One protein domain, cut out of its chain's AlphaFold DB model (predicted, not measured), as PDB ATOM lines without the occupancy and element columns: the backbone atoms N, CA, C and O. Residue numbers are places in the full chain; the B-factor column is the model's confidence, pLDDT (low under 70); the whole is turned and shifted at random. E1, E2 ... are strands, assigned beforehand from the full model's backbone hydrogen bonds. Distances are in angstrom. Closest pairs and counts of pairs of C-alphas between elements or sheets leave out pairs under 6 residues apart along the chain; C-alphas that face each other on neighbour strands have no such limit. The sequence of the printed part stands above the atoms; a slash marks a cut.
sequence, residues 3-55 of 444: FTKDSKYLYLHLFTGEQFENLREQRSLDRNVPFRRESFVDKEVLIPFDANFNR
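This is residues 3 to 55 of the 444 residues of an uncharacterized protein of Muribaculaceae bacterium (UniProt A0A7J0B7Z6). A single long two-stranded hairpin, E1 and E2 side by side, is sharply bent halfway into a V, with both strands turning together near residues 16 and 41. The link between the strands makes a wide loop at the end of one arm, where residues 27 to 32 stick out, and the two ends of the printed part lie toward the other arm. The printed part has 53 residues with two named strands, E1 then E2, an antiparallel sheet in the order E1 - E2, and no named helix; the class is all strand. It is only just loose, close to extended, with a radius of gyration of the C-alphas of 14.9 A, and flat, spanning 42 by 34 by 10 A.

E1, residues 9 to 22, and E2, residues 35 to 48, are antiparallel neighbours and form a hairpin, with 162 degrees between their N-to-C directions. C-alphas 9 and 48 face each other at 4.5 A, as do C-alphas 22 and 35 at 4.3 A. N 10 and O 47, 2.8 A apart, and N 36 and O 21, 2.8 A apart, are within hydrogen-bond range. E1 bends by 123 degrees at residue 16 and E2 by 123 degrees at residue 41; C-alphas 16 and 41 face each other at 4.0 A.

E1 begins at C-alpha 9 (-2.127, 10.890, 29.359) and measures 21.6 A from first to last C-alpha. E2 begins at C-alpha 35 (5.834, 1.250, 50.586), ends at C-alpha 48 (-0.299, 12.277, 33.184) and measures 21.5 A.

The C-alphas of Lys 5 and Leu 29, the two farthest apart, are 42.5 A from each other. The link from E1 to E2, 12 residues, is long, and its residues 27 to 32 stand free. The printed part has no cut. Its mean pLDDT is 81.0, with residues 25 to 31 and 50 to 55 under 70.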
ATOM      1  N   PHE A   3      -0.668   7.023  23.448       84.38
ATOM      2  CA  PHE A   3      -1.222   8.275  23.969       84.38
ATOM      3  C   PHE A   3      -2.750   8.224  23.937       84.38
ATOM      4  O   PHE A   3      -3.340   7.663  23.011       84.38
ATOM      5  N   THR A   4      -3.400   8.825  24.934       83.69
ATOM      6  CA  THR A   4      -4.842   9.088  24.854       83.69
ATOM      7  C   THR A   4      -5.129  10.083  23.727       83.69
ATOM      8  O   THR A   4      -4.248  10.845  23.328       83.69
ATOM      9  N   LYS A   5      -6.359  10.097  23.193       82.75
ATOM     10  CA  LYS A   5      -6.739  10.987  22.073       82.75
ATOM     11  C   LYS A   5      -6.434  12.465  22.350       82.75
ATOM     12  O   LYS A   5      -6.058  13.190  21.436       82.75
ATOM     13  N   ASP A   6      -6.509  12.870  23.614       81.19
ATOM     14  CA  ASP A   6      -6.250  14.242  24.056       81.19
ATOM     15  C   ASP A   6      -4.759  14.533  24.301       81.19
ATOM     16  O   ASP A   6      -4.411  15.640  24.700       81.19
ATOM     17  N   SER A   7      -3.871  13.546  24.124       78.88
ATOM     18  CA  SER A   7      -2.427  13.616  24.415       78.88
ATOM     19  C   SER A   7      -2.068  14.066  25.840       78.88
ATOM     20  O   SER A   7      -0.917  14.383  26.106       78.88
ATOM     21  N   LYS A   8      -3.030  14.073  26.773       80.75
ATOM     22  CA  LYS A   8      -2.833  14.454  28.186       80.75
ATOM     23  C   LYS A   8      -2.349  13.311  29.065       80.75
ATOM     24  O   LYS A   8      -1.903  13.541  30.183       80.75
ATOM     25  N   TYR A   9      -2.499  12.074  28.600       84.44
ATOM     26  CA  TYR A   9      -2.127  10.890  29.359       84.44
ATOM     27  C   TYR A   9      -1.418   9.891  28.455       84.44
ATOM     28  O   TYR A   9      -1.807   9.662  27.307       84.44
ATOM     29  N   LEU A  10      -0.389   9.272  29.014       88.19
ATOM     30  CA  LEU A  10       0.271   8.108  28.469       88.19
ATOM     31  C   LEU A  10      -0.403   6.867  29.054       88.19
ATOM     32  O   LEU A  10      -0.386   6.653  30.264       88.19
ATOM     33  N   TYR A  11      -1.006   6.066  28.188       90.75
ATOM     34  CA  TYR A  11      -1.655   4.815  28.542       90.75
ATOM     35  C   TYR A  11      -0.659   3.657  28.411       90.75
ATOM     36  O   TYR A  11      -0.100   3.385  27.336       90.75
ATOM     37  N   LEU A  12      -0.430   2.967  29.524       91.25
ATOM     38  CA  LEU A  12       0.320   1.722  29.584       91.25
ATOM     39  C   LEU A  12      -0.627   0.585  29.940       91.25
ATOM     40  O   LEU A  12      -1.322   0.648  30.943       91.25
ATOM     41  N   HIS A  13      -0.581  -0.468  29.136       92.44
ATOM     42  CA  HIS A  13      -1.211  -1.742  29.431       92.44
ATOM     43  C   HIS A  13      -0.095  -2.736  29.734       92.44
ATOM     44  O   HIS A  13       0.788  -2.944  28.893       92.44
ATOM     45  N   LEU A  14      -0.073  -3.244  30.959       91.88
ATOM     46  CA  LEU A  14       0.969  -4.107  31.493       91.88
ATOM     47  C   LEU A  14       0.361  -5.469  31.816       91.88
ATOM     48  O   LEU A  14      -0.672  -5.554  32.472       91.88
ATOM     49  N   PHE A  15       1.044  -6.530  31.403       92.50
ATOM     50  CA  PHE A  15       0.654  -7.902  31.698       92.50
ATOM     51  C   PHE A  15       1.644  -8.508  32.687       92.50
ATOM     52  O   PHE A  15       2.845  -8.417  32.462       92.50
ATOM     53  N   THR A  16       1.122  -9.136  33.739       91.00
ATOM     54  CA  THR A  16       1.828  -9.913  34.772       91.00
ATOM     55  C   THR A  16       3.085  -9.236  35.318       91.00
ATOM     56  O   THR A  16       4.177  -9.362  34.769       91.00
ATOM     57  N   GLY A  17       2.955  -8.543  36.446       91.88
ATOM     58  CA  GLY A  17       4.082  -7.865  37.068       91.88
ATOM     59  C   GLY A  17       3.837  -7.477  38.514       91.88
ATOM     60  O   GLY A  17       2.807  -7.779  39.116       91.88
ATOM     61  N   GLU A  18       4.821  -6.786  39.073       91.12
ATOM     62  CA  GLU A  18       4.736  -6.203  40.400       91.12
ATOM     63  C   GLU A  18       5.061  -4.716  40.320       91.12
ATOM     64  O   GLU A  18       6.085  -4.314  39.768       91.12
ATOM     65  N   GLN A  19       4.183  -3.891  40.878       86.12
ATOM     66  CA  GLN A  19       4.392  -2.461  41.024       86.12
ATOM     67  C   GLN A  19       4.866  -2.160  42.440       86.12
ATOM     68  O   GLN A  19       4.272  -2.611  43.420       86.12
ATOM     69  N   PHE A  20       5.922  -1.358  42.532       87.75
ATOM     70  CA  PHE A  20       6.422  -0.811  43.782       87.75
ATOM     71  C   PHE A  20       6.178   0.697  43.808       87.75
ATOM     72  O   PHE A  20       6.598   1.411  42.897       87.75
ATOM     73  N   GLU A  21       5.525   1.182  44.858       82.50
ATOM     74  CA  GLU A  21       5.271   2.603  45.066       82.50
ATOM     75  C   GLU A  21       5.558   2.987  46.520       82.50
ATOM     76  O   GLU A  21       5.043   2.380  47.459       82.50
ATOM     77  N   ASN A  22       6.375   4.020  46.720       81.94
ATOM     78  CA  ASN A  22       6.574   4.597  48.044       81.94
ATOM     79  C   ASN A  22       5.384   5.506  48.371       81.94
ATOM     80  O   ASN A  22       5.139   6.472  47.656       81.94
ATOM     81  N   LEU A  23       4.676   5.242  49.476       80.81
ATOM     82  CA  LEU A  23       3.499   6.029  49.887       80.81
ATOM     83  C   LEU A  23       3.867   7.440  50.369       80.81
ATOM     84  O   LEU A  23       3.003   8.295  50.552       80.81
ATOM     85  N   ARG A  24       5.159   7.675  50.611       73.38
ATOM     86  CA  ARG A  24       5.732   8.964  50.981       73.38
ATOM     87  C   ARG A  24       7.122   9.092  50.372       73.38
ATOM     88  O   ARG A  24       7.836   8.104  50.231       73.38
ATOM     89  N   GLU A  25       7.535  10.309  50.036       67.12
ATOM     90  CA  GLU A  25       8.886  10.541  49.531       67.12
ATOM     91  C   GLU A  25       9.955  10.208  50.580       67.12
ATOM     92  O   GLU A  25       9.922  10.711  51.707       67.12
ATOM     93  N   GLN A  26      10.944   9.404  50.186       66.12
ATOM     94  CA  GLN A  26      12.074   9.062  51.041       66.12
ATOM     95  C   GLN A  26      12.978  10.280  51.250       66.12
ATOM     96  O   GLN A  26      13.579  10.818  50.314       66.12
ATOM     97  N   ARG A  27      13.078  10.748  52.495       65.06
ATOM     98  CA  ARG A  27      14.094  11.724  52.906       65.06
ATOM     99  C   ARG A  27      15.354  10.975  53.330       65.06
ATOM    100  O   ARG A  27      15.265   9.862  53.829       65.06
ATOM    101  N   SER A  28      16.525  11.597  53.181       60.12
ATOM    102  CA  SER A  28      17.816  10.977  53.532       60.12
ATOM    103  C   SER A  28      17.931  10.551  55.009       60.12
ATOM    104  O   SER A  28      18.824   9.782  55.347       60.12
ATOM    105  N   LEU A  29      17.047  11.051  55.880       62.19
ATOM    106  CA  LEU A  29      16.957  10.710  57.306       62.19
ATOM    107  C   LEU A  29      15.936   9.597  57.609       62.19
ATOM    108  O   LEU A  29      15.964   9.029  58.699       62.19
ATOM    109  N   ASP A  30      15.043   9.272  56.671       68.06
ATOM    110  CA  ASP A  30      13.983   8.289  56.892       68.06
ATOM    111  C   ASP A  30      14.509   6.881  56.572       68.06
ATOM    112  O   ASP A  30      14.611   6.474  55.412       68.06
ATOM    113  N   ARG A  31      14.849   6.121  57.623       65.88
ATOM    114  CA  ARG A  31      15.294   4.714  57.514       65.88
ATOM    115  C   ARG A  31      14.192   3.761  57.055       65.88
ATOM    116  O   ARG A  31      14.513   2.693  56.547       65.88
ATOM    117  N   ASN A  32      12.924   4.112  57.268       75.88
ATOM    118  CA  ASN A  32      11.791   3.259  56.932       75.88
ATOM    119  C   ASN A  32      10.682   4.093  56.286       75.88
ATOM    120  O   ASN A  32      10.032   4.896  56.955       75.88
ATOM    121  N   VAL A  33      10.490   3.914  54.983       78.94
ATOM    122  CA  VAL A  33       9.424   4.567  54.224       78.94
ATOM    123  C   VAL A  33       8.354   3.521  53.950       78.94
ATOM    124  O   VAL A  33       8.677   2.484  53.370       78.94
ATOM    125  N   PRO A  34       7.095   3.753  54.359       83.81
ATOM    126  CA  PRO A  34       6.024   2.827  54.050       83.81
ATOM    127  C   PRO A  34       5.864   2.746  52.530       83.81
ATOM    128  O   PRO A  34       5.646   3.754  51.853       83.81
ATOM    129  N   PHE A  35       5.992   1.538  52.001       86.75
ATOM    130  CA  PHE A  35       5.834   1.250  50.586       86.75
ATOM    131  C   PHE A  35       4.634   0.337  50.373       86.75
ATOM    132  O   PHE A  35       4.239  -0.435  51.249       86.75
ATOM    133  N   ARG A  36       4.055   0.429  49.184       89.56
ATOM    134  CA  ARG A  36       3.034  -0.478  48.688       89.56
ATOM    135  C   ARG A  36       3.648  -1.295  47.562       89.56
ATOM    136  O   ARG A  36       4.227  -0.740  46.630       89.56
ATOM    137  N   ARG A  37       3.512  -2.614  47.659       90.12
ATOM    138  CA  ARG A  37       3.797  -3.545  46.568       90.12
ATOM    139  C   ARG A  37       2.482  -4.158  46.124       90.12
ATOM    140  O   ARG A  37       1.721  -4.642  46.956       90.12
ATOM    141  N   GLU A  38       2.219  -4.104  44.832       91.81
ATOM    142  CA  GLU A  38       1.009  -4.635  44.218       91.81
ATOM    143  C   GLU A  38       1.415  -5.606  43.115       91.81
ATOM    144  O   GLU A  38       2.134  -5.220  42.197       91.81
ATOM    145  N   SER A  39       0.981  -6.860  43.204       93.56
ATOM    146  CA  SER A  39       1.101  -7.829  42.115       93.56
ATOM    147  C   SER A  39      -0.158  -7.783  41.249       93.56
ATOM    148  O   SER A  39      -1.273  -7.738  41.766       93.56
ATOM    149  N   PHE A  40       0.011  -7.785  39.929       93.25
ATOM    150  CA  PHE A  40      -1.093  -7.703  38.973       93.25
ATOM    151  C   PHE A  40      -0.874  -8.672  37.812       93.25
ATOM    152  O   PHE A  40       0.260  -8.916  37.409       93.25
ATOM    153  N   VAL A  41      -1.960  -9.221  37.266       94.56
ATOM    154  CA  VAL A  41      -1.940 -10.067  36.055       94.56
ATOM    155  C   VAL A  41      -2.234  -9.235  34.809       94.56
ATOM    156  O   VAL A  41      -1.630  -9.453  33.762       94.56
ATOM    157  N   ASP A  42      -3.101  -8.241  34.946       93.12
ATOM    158  CA  ASP A  42      -3.456  -7.270  33.918       93.12
ATOM    159  C   ASP A  42      -3.616  -5.911  34.613       93.12
ATOM    160  O   ASP A  42      -4.244  -5.832  35.676       93.12
ATOM    161  N   LYS A  43      -2.962  -4.872  34.085       92.44
ATOM    162  CA  LYS A  43      -3.019  -3.528  34.652       92.44
ATOM    163  C   LYS A  43      -2.944  -2.445  33.591       92.44
ATOM    164  O   LYS A  43      -1.986  -2.354  32.821       92.44
ATOM    165  N   GLU A  44      -3.904  -1.535  33.664       91.25
ATOM    166  CA  GLU A  44      -3.928  -0.288  32.912       91.25
ATOM    167  C   GLU A  44      -3.449   0.875  33.786       91.25
ATOM    168  O   GLU A  44      -3.974   1.121  34.871       91.25
ATOM    169  N   VAL A  45      -2.444   1.613  33.314       89.50
ATOM    170  CA  VAL A  45      -1.886   2.785  33.994       89.50
ATOM    171  C   VAL A  45      -1.991   3.996  33.077       89.50
ATOM    172  O   VAL A  45      -1.498   3.984  31.949       89.50
ATOM    173  N   LEU A  46      -2.598   5.067  33.585       87.25
ATOM    174  CA  LEU A  46      -2.643   6.376  32.941       87.25
ATOM    175  C   LEU A  46      -1.631   7.297  33.622       87.25
ATOM    176  O   LEU A  46      -1.862   7.773  34.731       87.25
ATOM    177  N   ILE A  47      -0.506   7.558  32.963       83.50
ATOM    178  CA  ILE A  47       0.491   8.515  33.449       83.50
ATOM    179  C   ILE A  47       0.135   9.890  32.878       83.50
ATOM    180  O   ILE A  47       0.049  10.011  31.656       83.50
ATOM    181  N   PRO A  48      -0.078  10.932  33.701       81.19
ATOM    182  CA  PRO A  48      -0.299  12.277  33.184       81.19
ATOM    183  C   PRO A  48       0.920  12.717  32.365       81.19
ATOM    184  O   PRO A  48       2.050  12.724  32.850       81.19
ATOM    185  N   PHE A  49       0.681  13.060  31.104       72.00
ATOM    186  CA  PHE A  49       1.663  13.610  30.184       72.00
ATOM    187  C   PHE A  49       1.261  15.052  29.904       72.00
ATOM    188  O   PHE A  49       0.407  15.324  29.062       72.00
ATOM    189  N   ASP A  50       1.844  15.979  30.660       64.69
ATOM    190  CA  ASP A  50       1.674  17.400  30.393       64.69
ATOM    191  C   ASP A  50       2.863  17.897  29.567       64.69
ATOM    192  O   ASP A  50       3.999  17.924  30.041       64.69
ATOM    193  N   ALA A  51       2.601  18.253  28.309       63.56
ATOM    194  CA  ALA A  51       3.583  18.884  27.430       63.56
ATOM    195  C   ALA A  51       3.793  20.376  27.757       63.56
ATOM    196  O   ALA A  51       4.660  21.019  27.161       63.56
ATOM    197  N   ASN A  52       3.013  20.945  28.683       64.19
ATOM    198  CA  ASN A  52       3.223  22.305  29.160       64.19
ATOM    199  C   ASN A  52       4.405  22.377  30.135       64.19
ATOM    200  O   ASN A  52       4.750  21.414  30.820       64.19
ATOM    201  N   PHE A  53       5.020  23.559  30.217       58.09
ATOM    202  CA  PHE A  53       6.096  23.887  31.158       58.09
ATOM    203  C   PHE A  53       5.570  23.918  32.608       58.09
ATOM    204  O   PHE A  53       5.442  24.975  33.224       58.09
ATOM    205  N   ASN A  54       5.253  22.756  33.171       65.25
ATOM    206  CA  ASN A  54       4.939  22.640  34.586       65.25
ATOM    207  C   ASN A  54       6.220  22.615  35.413       65.25
ATOM    208  O   ASN A  54       7.262  22.100  34.996       65.25
ATOM    209  N   ARG A  55       6.135  23.192  36.615       63.91
ATOM    210  CA  ARG A  55       7.209  23.168  37.606       63.91
ATOM    211  C   ARG A  55       7.580  21.702  37.852       63.91
ATOM    212  O   ARG A  55       6.732  20.937  38.298       63.91
TER     213      ARG A  55